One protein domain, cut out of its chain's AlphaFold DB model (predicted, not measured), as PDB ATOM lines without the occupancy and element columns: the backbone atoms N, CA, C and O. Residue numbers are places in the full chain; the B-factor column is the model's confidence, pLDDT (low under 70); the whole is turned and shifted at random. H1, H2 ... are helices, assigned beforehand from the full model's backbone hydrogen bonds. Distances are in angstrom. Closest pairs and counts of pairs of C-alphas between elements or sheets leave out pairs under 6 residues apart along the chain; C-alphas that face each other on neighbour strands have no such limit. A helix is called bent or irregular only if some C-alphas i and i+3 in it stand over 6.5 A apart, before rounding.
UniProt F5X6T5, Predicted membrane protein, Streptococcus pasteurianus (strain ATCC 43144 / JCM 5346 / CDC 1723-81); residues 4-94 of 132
ATOM      1  N   ASN A   4     144.891  -3.178  78.267       83.69
ATOM      2  CA  ASN A   4     145.074  -1.734  78.331       83.69
ATOM      3  C   ASN A   4     145.054  -1.160  76.908       83.69
ATOM      4  O   ASN A   4     146.098  -0.968  76.282       83.69
ATOM      5  N   THR A   5     143.851  -0.900  76.398       83.56
ATOM      6  CA  THR A   5     143.602  -0.387  75.042       83.56
ATOM      7  C   THR A   5     144.407   0.881  74.735       83.56
ATOM      8  O   THR A   5     144.924   1.023  73.629       83.56
ATOM      9  N   LYS A   6     144.626   1.763  75.724       83.81
ATOM     10  CA  LYS A   6     145.455   2.971  75.551       83.81
ATOM     11  C   LYS A   6     146.913   2.630  75.231       83.81
ATOM     12  O   LYS A   6     147.485   3.231  74.325       83.81
ATOM     13  N   LYS A   7     147.508   1.640  75.911       84.81
ATOM     14  CA  LYS A   7     148.878   1.178  75.609       84.81
ATOM     15  C   LYS A   7     148.984   0.578  74.206       84.81
ATOM     16  O   LYS A   7     149.993   0.782  73.534       84.81
ATOM     17  N   ILE A   8     147.957  -0.145  73.763       85.50
ATOM     18  CA  ILE A   8     147.915  -0.761  72.431       85.50
ATOM     19  C   ILE A   8     147.852   0.320  71.343       85.50
ATOM     20  O   ILE A   8     148.682   0.321  70.437       85.50
ATOM     21  N   ILE A   9     146.940   1.287  71.478       87.38
ATOM     22  CA  ILE A   9     146.815   2.417  70.544       87.38
ATOM     23  C   ILE A   9     148.124   3.213  70.477       87.38
ATOM     24  O   ILE A   9     148.627   3.483  69.391       87.38
ATOM     25  N   GLN A  10     148.734   3.520  71.628       85.75
ATOM     26  CA  GLN A  10     150.026   4.211  71.677       85.75
ATOM     27  C   GLN A  10     151.143   3.429  70.979       85.75
ATOM     28  O   GLN A  10     152.003   4.028  70.332       85.75
ATOM     29  N   LYS A  11     151.155   2.096  71.099       83.12
ATOM     30  CA  LYS A  11     152.137   1.242  70.425       83.12
ATOM     31  C   LYS A  11     152.003   1.349  68.903       83.12
ATOM     32  O   LYS A  11     153.000   1.650  68.254       83.12
ATOM     33  N   TYR A  12     150.803   1.168  68.353       87.88
ATOM     34  CA  TYR A  12     150.585   1.242  66.903       87.88
ATOM     35  C   TYR A  12     150.760   2.651  66.337       87.88
ATOM     36  O   TYR A  12     151.373   2.801  65.284       87.88
ATOM     37  N   HIS A  13     150.328   3.682  67.067       86.31
ATOM     38  CA  HIS A  13     150.581   5.076  66.700       86.31
ATOM     39  C   HIS A  13     152.079   5.343  66.490       86.31
ATOM     40  O   HIS A  13     152.466   5.929  65.486       86.31
ATOM     41  N   ARG A  14     152.943   4.854  67.393       83.81
ATOM     42  CA  ARG A  14     154.400   5.013  67.242       83.81
ATOM     43  C   ARG A  14     154.937   4.349  65.976       83.81
ATOM     44  O   ARG A  14     155.749   4.960  65.294       83.81
ATOM     45  N   TYR A  15     154.493   3.135  65.650       85.75
ATOM     46  CA  TYR A  15     154.949   2.457  64.432       85.75
ATOM     47  C   TYR A  15     154.489   3.168  63.162       85.75
ATOM     48  O   TYR A  15     155.273   3.296  62.228       85.75
ATOM     49  N   LEU A  16     153.252   3.672  63.139       88.06
ATOM     50  CA  LEU A  16     152.740   4.445  62.009       88.06
ATOM     51  C   LEU A  16     153.553   5.723  61.795       88.06
ATOM     52  O   LEU A  16     154.013   5.976  60.685       88.06
ATOM     53  N   VAL A  17     153.795   6.493  62.856       87.56
ATOM     54  CA  VAL A  17     154.578   7.733  62.765       87.56
ATOM     55  C   VAL A  17     156.024   7.453  62.338       87.56
ATOM     56  O   VAL A  17     156.546   8.163  61.480       87.56
ATOM     57  N   ALA A  18     156.650   6.394  62.862       85.12
ATOM     58  CA  ALA A  18     157.995   5.991  62.454       85.12
ATOM     59  C   ALA A  18     158.049   5.569  60.976       85.12
ATOM     60  O   ALA A  18     158.950   5.976  60.245       85.12
ATOM     61  N   THR A  19     157.046   4.814  60.520       87.56
ATOM     62  CA  THR A  19     156.923   4.390  59.117       87.56
ATOM     63  C   THR A  19     156.784   5.599  58.196       87.56
ATOM     64  O   THR A  19     157.479   5.676  57.189       87.56
ATOM     65  N   LEU A  20     155.950   6.579  58.560       89.06
ATOM     66  CA  LEU A  20     155.800   7.824  57.802       89.06
ATOM     67  C   LEU A  20     157.089   8.654  57.790       89.06
ATOM     68  O   LEU A  20     157.430   9.229  56.759       89.06
ATOM     69  N   GLY A  21     157.825   8.688  58.904       88.44
ATOM     70  CA  GLY A  21     159.121   9.361  58.991       88.44
ATOM     71  C   GLY A  21     160.154   8.762  58.034       88.44
ATOM     72  O   GLY A  21     160.758   9.491  57.249       88.44
ATOM     73  N   TYR A  22     160.318   7.435  58.037       88.31
ATOM     74  CA  TYR A  22     161.239   6.776  57.107       88.31
ATOM     75  C   TYR A  22     160.753   6.784  55.660       88.31
ATOM     76  O   TYR A  22     161.580   6.897  54.761       88.31
ATOM     77  N   PHE A  23     159.443   6.710  55.415       89.06
ATOM     78  CA  PHE A  23     158.882   6.893  54.077       89.06
ATOM     79  C   PHE A  23     159.255   8.270  53.521       89.06
ATOM     80  O   PHE A  23     159.792   8.371  52.419       89.06
ATOM     81  N   LEU A  24     159.053   9.324  54.316       89.69
ATOM     82  CA  LEU A  24     159.422  10.681  53.935       89.69
ATOM     83  C   LEU A  24     160.928  10.791  53.662       89.69
ATOM     84  O   LEU A  24     161.321  11.403  52.673       89.69
ATOM     85  N   ALA A  25     161.764  10.155  54.485       90.94
ATOM     86  CA  ALA A  25     163.206  10.088  54.259       90.94
ATOM     87  C   ALA A  25     163.580   9.376  52.954       90.94
ATOM     88  O   ALA A  25     164.368   9.907  52.171       90.94
ATOM     89  N   GLY A  26     162.978   8.214  52.697       89.38
ATOM     90  CA  GLY A  26     163.206   7.415  51.496       89.38
ATOM     91  C   GLY A  26     162.749   8.093  50.203       89.38
ATOM     92  O   GLY A  26     163.285   7.774  49.150       89.38
ATOM     93  N   VAL A  27     161.814   9.045  50.269       90.69
ATOM     94  CA  VAL A  27     161.389   9.850  49.114       90.69
ATOM     95  C   VAL A  27     162.224  11.126  48.992       90.69
ATOM     96  O   VAL A  27     162.840  11.367  47.958       90.69
ATOM     97  N   LEU A  28     162.285  11.946  50.045       91.19
ATOM     98  CA  LEU A  28     162.872  13.286  49.958       91.19
ATOM     99  C   LEU A  28     164.378  13.265  49.715       91.19
ATOM    100  O   LEU A  28     164.867  14.061  48.919       91.19
ATOM    101  N   VAL A  29     165.128  12.384  50.382       91.38
ATOM    102  CA  VAL A  29     166.592  12.366  50.250       91.38
ATOM    103  C   VAL A  29     167.037  12.065  48.818       91.38
ATOM    104  O   VAL A  29     167.807  12.866  48.285       91.38
ATOM    105  N   PRO A  30     166.576  10.989  48.149       88.62
ATOM    106  CA  PRO A  30     166.973  10.742  46.768       88.62
ATOM    107  C   PRO A  30     166.444  11.797  45.787       88.62
ATOM    108  O   PRO A  30     167.152  12.122  44.837       88.62
ATOM    109  N   THR A  31     165.254  12.366  46.020       89.44
ATOM    110  CA  THR A  31     164.735  13.475  45.199       89.44
ATOM    111  C   THR A  31     165.601  14.725  45.328       89.44
ATOM    112  O   THR A  31     165.929  15.359  44.332       89.44
ATOM    113  N   ILE A  32     166.020  15.087  46.540       89.00
ATOM    114  CA  ILE A  32     166.904  16.236  46.746       89.00
ATOM    115  C   ILE A  32     168.291  15.938  46.159       89.00
ATOM    116  O   ILE A  32     168.865  16.779  45.473       89.00
ATOM    117  N   TRP A  33     168.808  14.722  46.360       86.00
ATOM    118  CA  TRP A  33     170.096  14.295  45.815       86.00
ATOM    119  C   TRP A  33     170.159  14.393  44.287       86.00
ATOM    120  O   TRP A  33     171.190  14.825  43.772       86.00
ATOM    121  N   SER A  34     169.079  14.095  43.550       85.38
ATOM    122  CA  SER A  34     169.097  14.181  42.080       85.38
ATOM    123  C   SER A  34     169.392  15.587  41.547       85.38
ATOM    124  O   SER A  34     169.983  15.712  40.477       85.38
ATOM    125  N   TYR A  35     169.072  16.643  42.305       86.50
ATOM    126  CA  TYR A  35     169.422  18.019  41.928       86.50
ATOM    127  C   TYR A  35     170.918  18.323  42.082       86.50
ATOM    128  O   TYR A  35     171.441  19.208  41.409       86.50
ATOM    129  N   PHE A  36     171.622  17.583  42.943       83.25
ATOM    130  CA  PHE A  36     173.047  17.780  43.220       83.25
ATOM    131  C   PHE A  36     173.945  16.746  42.529       83.25
ATOM    132  O   PHE A  36     175.130  17.013  42.326       83.25
ATOM    133  N   ALA A  37     173.394  15.596  42.127       83.00
ATOM    134  CA  ALA A  37     174.128  14.495  41.509       83.00
ATOM    135  C   ALA A  37     174.869  14.913  40.228       83.00
ATOM    136  O   ALA A  37     176.059  14.638  40.090       83.00
ATOM    137  N   SER A  38     174.191  15.621  39.318       80.12
ATOM    138  CA  SER A  38     174.792  16.072  38.055       80.12
ATOM    139  C   SER A  38     175.830  17.196  38.218       80.12
ATOM    140  O   SER A  38     176.891  17.075  37.610       80.12
ATOM    141  N   PRO A  39     175.587  18.281  38.984       86.44
ATOM    142  CA  PRO A  39     176.546  19.388  39.069       86.44
ATOM    143  C   PRO A  39     177.771  19.106  39.950       86.44
ATOM    144  O   PRO A  39     178.821  19.700  39.723       86.44
ATOM    145  N   PHE A  40     177.661  18.222  40.948       85.88
ATOM    146  CA  PHE A  40     178.727  18.012  41.940       85.88
ATOM    147  C   PHE A  40     179.379  16.624  41.887       85.88
ATOM    148  O   PHE A  40     180.352  16.383  42.605       85.88
ATOM    149  N   GLY A  41     178.876  15.708  41.051       85.00
ATOM    150  CA  GLY A  41     179.466  14.387  40.836       85.00
ATOM    151  C   GLY A  41     179.720  13.637  42.148       85.00
ATOM    152  O   GLY A  41     178.804  13.411  42.937       85.00
ATOM    153  N   TYR A  42     180.979  13.287  42.418       81.31
ATOM    154  CA  TYR A  42     181.363  12.548  43.627       81.31
ATOM    155  C   TYR A  42     181.123  13.326  44.937       81.31
ATOM    156  O   TYR A  42     180.926  12.709  45.982       81.31
ATOM    157  N   LEU A  43     181.082  14.666  44.901       86.94
ATOM    158  CA  LEU A  43     180.771  15.494  46.075       86.94
ATOM    159  C   LEU A  43     179.271  15.561  46.378       86.94
ATOM    160  O   LEU A  43     178.891  15.951  47.484       86.94
ATOM    161  N   ALA A  44     178.408  15.150  45.444       85.50
ATOM    162  CA  ALA A  44     176.960  15.219  45.613       85.50
ATOM    163  C   ALA A  44     176.474  14.454  46.854       85.50
ATOM    164  O   ALA A  44     175.548  14.903  47.526       85.50
ATOM    165  N   GLY A  45     177.117  13.330  47.192       80.94
ATOM    166  CA  GLY A  45     176.801  12.565  48.401       80.94
ATOM    167  C   GLY A  45     177.095  13.338  49.690       80.94
ATOM    168  O   GLY A  45     176.263  13.370  50.593       80.94
ATOM    169  N   PHE A  46     178.240  14.024  49.757       84.31
ATOM    170  CA  PHE A  46     178.606  14.863  50.902       84.31
ATOM    171  C   PHE A  46     177.670  16.072  51.044       84.31
ATOM    172  O   PHE A  46     177.193  16.376  52.135       84.31
ATOM    173  N   ILE A  47     177.341  16.722  49.928       86.62
ATOM    174  CA  ILE A  47     176.416  17.861  49.903       86.62
ATOM    175  C   ILE A  47     175.009  17.425  50.330       86.62
ATOM    176  O   ILE A  47     174.390  18.073  51.176       86.62
ATOM    177  N   ALA A  48     174.516  16.295  49.818       86.56
ATOM    178  CA  ALA A  48     173.227  15.741  50.221       86.56
ATOM    179  C   ALA A  48     173.206  15.333  51.701       86.56
ATOM    180  O   ALA A  48     172.172  15.484  52.354       86.56
ATOM    181  N   ALA A  49     174.336  14.887  52.261       85.62
ATOM    182  CA  ALA A  49     174.442  14.610  53.689       85.62
ATOM    183  C   ALA A  49     174.153  15.858  54.540       85.62
ATOM    184  O   ALA A  49     173.394  15.786  55.505       85.62
ATOM    185  N   ILE A  50     174.698  17.013  54.146       88.00
ATOM    186  CA  ILE A  50     174.542  18.278  54.876       88.00
ATOM    187  C   ILE A  50     173.174  18.921  54.627       88.00
ATOM    188  O   ILE A  50     172.544  19.398  55.565       88.00
ATOM    189  N   ILE A  51     172.718  18.964  53.374       88.88
ATOM    190  CA  ILE A  51     171.549  19.767  52.977       88.88
ATOM    191  C   ILE A  51     170.238  18.983  53.097       88.88
ATOM    192  O   ILE A  51     169.197  19.572  53.377       88.88
ATOM    193  N   ALA A  52     170.268  17.663  52.903       88.81
ATOM    194  CA  ALA A  52     169.065  16.830  52.910       88.81
ATOM    195  C   ALA A  52     169.014  15.918  54.137       88.81
ATOM    196  O   ALA A  52     168.069  15.981  54.922       88.81
ATOM    197  N   ILE A  53     170.039  15.082  54.319       89.38
ATOM    198  CA  ILE A  53     170.025  14.025  55.335       89.38
ATOM    199  C   ILE A  53     170.057  14.632  56.736       89.38
ATOM    200  O   ILE A  53     169.234  14.249  57.557       89.38
ATOM    201  N   PHE A  54     170.935  15.595  57.022       88.50
ATOM    202  CA  PHE A  54     171.041  16.181  58.360       88.50
ATOM    203  C   PHE A  54     169.764  16.923  58.817       88.50
ATOM    204  O   PHE A  54     169.257  16.601  59.897       88.50
ATOM    205  N   PRO A  55     169.161  17.840  58.029       89.06
ATOM    206  CA  PRO A  55     167.917  18.502  58.424       89.06
ATOM    207  C   PRO A  55     166.750  17.526  58.557       89.06
ATOM    208  O   PRO A  55     165.941  17.646  59.479       89.06
ATOM    209  N   LEU A  56     166.665  16.534  57.667       89.50
ATOM    210  CA  LEU A  56     165.591  15.552  57.717       89.50
ATOM    211  C   LEU A  56     165.753  14.585  58.888       89.50
ATOM    212  O   LEU A  56     164.771  14.289  59.561       89.50
ATOM    213  N   TRP A  57     166.984  14.177  59.195       88.31
ATOM    214  CA  TRP A  57     167.308  13.413  60.397       88.31
ATOM    215  C   TRP A  57     166.875  14.177  61.645       88.31
ATOM    216  O   TRP A  57     166.200  13.618  62.508       88.31
ATOM    217  N   TYR A  58     167.184  15.477  61.715       85.12
ATOM    218  CA  TYR A  58     166.742  16.325  62.817       85.12
ATOM    219  C   TYR A  58     165.213  16.331  62.922       85.12
ATOM    220  O   TYR A  58     164.670  16.077  63.990       85.12
ATOM    221  N   ILE A  59     164.481  16.525  61.825       84.44
ATOM    222  CA  ILE A  59     163.010  16.504  61.858       84.44
ATOM    223  C   ILE A  59     162.476  15.136  62.309       84.44
ATOM    224  O   ILE A  59     161.619  15.078  63.188       84.44
ATOM    225  N   VAL A  60     162.987  14.043  61.744       85.94
ATOM    226  CA  VAL A  60     162.504  12.680  62.007       85.94
ATOM    227  C   VAL A  60     162.809  12.242  63.444       85.94
ATOM    228  O   VAL A  60     161.936  11.698  64.124       85.94
ATOM    229  N   HIS A  61     164.009  12.522  63.949       83.00
ATOM    230  CA  HIS A  61     164.448  12.042  65.257       83.00
ATOM    231  C   HIS A  61     164.235  13.048  66.388       83.00
ATOM    232  O   HIS A  61     163.724  12.678  67.445       83.00
ATOM    233  N   TYR A  62     164.555  14.330  66.185       74.19
ATOM    234  CA  TYR A  62     164.423  15.347  67.235       74.19
ATOM    235  C   TYR A  62     162.959  15.699  67.519       74.19
ATOM    236  O   TYR A  62     162.582  15.844  68.680       74.19
ATOM    237  N   LYS A  63     162.089  15.755  66.496       74.06
ATOM    238  CA  LYS A  63     160.634  15.904  66.725       74.06
ATOM    239  C   LYS A  63     159.951  14.597  67.142       74.06
ATOM    240  O   LYS A  63     158.734  14.569  67.320       74.06
ATOM    241  N   GLY A  64     160.722  13.527  67.337       71.75
ATOM    242  CA  GLY A  64     160.262  12.288  67.953       71.75
ATOM    243  C   GLY A  64     159.359  11.429  67.072       71.75
ATOM    244  O   GLY A  64     158.629  10.599  67.621       71.75
ATOM    245  N   MET A  65     159.399  11.598  65.741       76.94
ATOM    246  CA  MET A  65     158.698  10.686  64.828       76.94
ATOM    247  C   MET A  65     159.294   9.280  64.929       76.94
ATOM    248  O   MET A  65     158.567   8.294  65.050       76.94
ATOM    249  N   VAL A  66     160.625   9.214  64.978       79.25
ATOM    250  CA  VAL A  66     161.395   8.022  65.319       79.25
ATOM    251  C   VAL A  66     162.167   8.311  66.598       79.25
ATOM    252  O   VAL A  66     163.094   9.119  66.623       79.25
ATOM    253  N   LYS A  67     161.757   7.669  67.692       71.38
ATOM    254  CA  LYS A  67     162.401   7.881  68.990       71.38
ATOM    255  C   LYS A  67     163.782   7.236  69.011       71.38
ATOM    256  O   LYS A  67     163.885   6.025  68.856       71.38
ATOM    257  N   LEU A  68     164.794   8.044  69.305       70.06
ATOM    258  CA  LEU A  68     166.087   7.590  69.814       70.06
ATOM    259  C   LEU A  68     166.066   7.707  71.339       70.06
ATOM    260  O   LEU A  68     165.613   8.731  71.862       70.06
ATOM    261  N   ASN A  69     166.498   6.676  72.068       66.75
ATOM    262  CA  ASN A  69     166.663   6.815  73.513       66.75
ATOM    263  C   ASN A  69     167.928   7.631  73.816       66.75
ATOM    264  O   ASN A  69     168.826   7.753  72.983       66.75
ATOM    265  N   CYS A  70     168.022   8.194  75.023       59.34
ATOM    266  CA  CYS A  70     169.253   8.845  75.467       59.34
ATOM    267  C   CYS A  70     170.423   7.851  75.420       59.34
ATOM    268  O   CYS A  70     170.404   6.848  76.126       59.34
ATOM    269  N   GLY A  71     171.437   8.156  74.609       59.75
ATOM    270  CA  GLY A  71     172.597   7.286  74.380       59.75
ATOM    271  C   GLY A  71     172.549   6.520  73.055       59.75
ATOM    272  O   GLY A  71     173.606   6.106  72.577       59.75
ATOM    273  N   ASP A  72     171.377   6.420  72.423       61.94
ATOM    274  CA  ASP A  72     171.242   5.854  71.083       61.94
ATOM    275  C   ASP A  72     171.664   6.898  70.044       61.94
ATOM    276  O   ASP A  72     171.178   8.032  70.033       61.94
ATOM    277  N   ILE A  73     172.569   6.512  69.148       60.47
ATOM    278  CA  ILE A  73     172.945   7.318  67.984       60.47
ATOM    279  C   ILE A  73     172.340   6.641  66.758       60.47
ATOM    280  O   ILE A  73     172.726   5.536  66.384       60.47
ATOM    281  N   GLY A  74     171.336   7.294  66.173       62.25
ATOM    282  CA  GLY A  74     170.556   6.749  65.068       62.25
ATOM    283  C   GLY A  74     171.241   6.949  63.728       62.25
ATOM    284  O   GLY A  74     171.169   8.032  63.154       62.25
ATOM    285  N   VAL A  75     171.881   5.898  63.217       68.50
ATOM    286  CA  VAL A  75     172.239   5.754  61.788       68.50
ATOM    287  C   VAL A  75     171.188   4.944  61.010       68.50
ATOM    288  O   VAL A  75     171.325   4.678  59.817       68.50
ATOM    289  N   ASP A  76     170.110   4.574  61.695       77.69
ATOM    290  CA  ASP A  76     168.954   3.812  61.231       77.69
ATOM    291  C   ASP A  76     168.239   4.458  60.037       77.69
ATOM    292  O   ASP A  76     167.857   3.759  59.099       77.69
ATOM    293  N   MET A  77     168.129   5.791  60.003       86.94
ATOM    294  CA  MET A  77     167.556   6.487  58.847       86.94
ATOM    295  C   MET A  77     168.372   6.256  57.566       86.94
ATOM    296  O   MET A  77     167.790   6.113  56.492       86.94
ATOM    297  N   GLY A  78     169.704   6.157  57.666       85.69
ATOM    298  CA  GLY A  78     170.567   5.843  56.522       85.69
ATOM    299  C   GLY A  78     170.300   4.446  55.959       85.69
ATOM    300  O   GLY A  78     170.249   4.261  54.740       85.69
ATOM    301  N   LEU A  79     170.037   3.471  56.833       84.19
ATOM    302  CA  LEU A  79     169.619   2.129  56.428       84.19
ATOM    303  C   LEU A  79     168.233   2.143  55.761       84.19
ATOM    304  O   LEU A  79     168.035   1.497  54.732       84.19
ATOM    305  N   GLY A  80     167.287   2.918  56.298       87.81
ATOM    306  CA  GLY A  80     165.961   3.092  55.697       87.81
ATOM    307  C   GLY A  80     166.022   3.699  54.290       87.81
ATOM    308  O   GLY A  80     165.436   3.153  53.357       87.81
ATOM    309  N   ILE A  81     166.786   4.783  54.118       90.50
ATOM    310  CA  ILE A  81     166.973   5.449  52.819       90.50
ATOM    311  C   ILE A  81     167.664   4.515  51.823       90.50
ATOM    312  O   ILE A  81     167.183   4.363  50.701       90.50
ATOM    313  N   SER A  82     168.768   3.875  52.219       87.69
ATOM    314  CA  SER A  82     169.505   2.964  51.331       87.69
ATOM    315  C   SER A  82     168.645   1.789  50.883       87.69
ATOM    316  O   SER A  82     168.644   1.472  49.701       87.69
ATOM    317  N   THR A  83     167.842   1.206  51.779       88.62
ATOM    318  CA  THR A  83     166.897   0.136  51.425       88.62
ATOM    319  C   THR A  83     165.861   0.621  50.410       88.62
ATOM    320  O   THR A  83     165.633  -0.044  49.403       88.62
ATOM    321  N   ALA A  84     165.256   1.793  50.636       90.88
ATOM    322  CA  ALA A  84     164.256   2.352  49.727       90.88
ATOM    323  C   ALA A  84     164.834   2.604  48.323       90.88
ATOM    324  O   ALA A  84     164.240   2.194  47.326       90.88
ATOM    325  N   VAL A  85     166.015   3.223  48.250       88.75
ATOM    326  CA  VAL A  85     166.712   3.500  46.986       88.75
ATOM    327  C   VAL A  85     167.138   2.208  46.292       88.75
ATOM    328  O   VAL A  85     166.947   2.076  45.091       88.75
ATOM    329  N   PHE A  86     167.646   1.229  47.039       89.69
ATOM    330  CA  PHE A  86     168.075  -0.058  46.495       89.69
ATOM    331  C   PHE A  86     166.917  -0.827  45.852       89.69
ATOM    332  O   PHE A  86     167.061  -1.345  44.748       89.69
ATOM    333  N   ILE A  87     165.753  -0.869  46.511       90.94
ATOM    334  CA  ILE A  87     164.553  -1.511  45.960       90.94
ATOM    335  C   ILE A  87     164.016  -0.737  44.756       90.94
ATOM    336  O   ILE A  87     163.690  -1.358  43.748       90.94
ATOM    337  N   ARG A  88     163.957   0.598  44.824       90.25
ATOM    338  CA  ARG A  88     163.573   1.433  43.678       90.25
ATOM    339  C   ARG A  88     164.463   1.142  42.470       90.25
ATOM    340  O   ARG A  88     163.952   0.838  41.401       90.25
ATOM    341  N   ASP A  89     165.778   1.162  42.650       89.56
ATOM    342  CA  ASP A  89     166.729   0.947  41.556       89.56
ATOM    343  C   ASP A  89     166.681  -0.497  41.031       89.56
ATOM    344  O   ASP A  89     166.886  -0.723  39.840       89.56
ATOM    345  N   ALA A  90     166.361  -1.479  41.882       91.56
ATOM    346  CA  ALA A  90     166.097  -2.851  41.446       91.56
ATOM    347  C   ALA A  90     164.873  -2.942  40.527       91.56
ATOM    348  O   ALA A  90     164.888  -3.723  39.575       91.56
ATOM    349  N   ILE A  91     163.833  -2.153  40.808       93.56
ATOM    350  CA  ILE A  91     162.615  -2.075  39.994       93.56
ATOM    351  C   ILE A  91     162.896  -1.329  38.682       93.56
ATOM    352  O   ILE A  91     162.552  -1.836  37.618       93.56
ATOM    353  N   ASP A  92     163.553  -0.169  38.748       90.44
ATOM    354  CA  ASP A  92     163.747   0.724  37.598       90.44
ATOM    355  C   ASP A  92     164.833   0.225  36.629       90.44
ATOM    356  O   ASP A  92     164.678   0.294  35.410       90.44
ATOM    357  N   CYS A  93     165.942  -0.294  37.163       89.31
ATOM    358  CA  CYS A  93     167.134  -0.670  36.391       89.31
ATOM    359  C   CYS A  93     167.362  -2.191  36.325       89.31
ATOM    360  O   CYS A  93     168.318  -2.650  35.685       89.31
ATOM    361  N   GLY A  94     166.523  -2.982  37.001       90.56
ATOM    362  CA  GLY A  94     166.689  -4.425  37.155       90.56
ATOM    363  C   GLY A  94     167.820  -4.819  38.116       90.56
ATOM    364  O   GLY A  94     168.738  -4.051  38.417       90.56
TER     365      GLY A  94
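AT A GLANCE: This is residues 4 to 94 of the 132 residues of the protein "Predicted membrane protein" of Streptococcus pasteurianus (strain ATCC 43144 / JCM 5346 / CDC 1723-81) (UniProt F5X6T5). A very long helix, H1, folds back on itself into two unequal arms, and a shorter helix, H2, crosses the longer arm, H1a. Residues 4 to 13 and 89 to 94 stick out. The printed part has 91 residues with two named helices, H1 then H2, and no named strand: class all helix. It is loose, with a radius of gyration of the C-alphas of 15.3 A, spanning 54 by 31 by 18 A.

IN THESE COORDINATES: H1, residues 5 to 62, was assigned as one helix by its hydrogen bonds but is bent: C-alphas 39 and 42 are 9.5 A apart. H1a, residues 5 to 39, starts at (143.602, -0.387, 75.042) and measures 52.6 A; H1b, residues 42 to 62, measures 29.2 A. Both arms are irregular, with C-alphas 35 and 38 6.9 A apart and 42 and 45 6.6 A apart. H2, residues 76 to 94, measures 25.5 A and ends at (166.689, -4.425, 37.155).

HOW THE PARTS SIT: H1a and H1b touch, opposite ways at a shallow tilt of 21 degrees; their closest C-alphas, Ala 37 and Ala 44, are 5.0 A apart. H1a touches H2 with residues 22 to 30 alone, at a steep tilt of 60 degrees; the closest C-alphas, Gly 26 and Ile 81, are 4.5 A apart. Every O i to N i+4 pair is within hydrogen-bond range in H2, against 26 of 31 in H1a and 13 of 17 in H1b.

THE WHOLE: The farthest C-alphas, Asn 4 and Pro 39, are 54.6 A apart. The printed part has no cut; the link from H1 to H2 is long, and its residues 69 to 75 have pLDDT under 70.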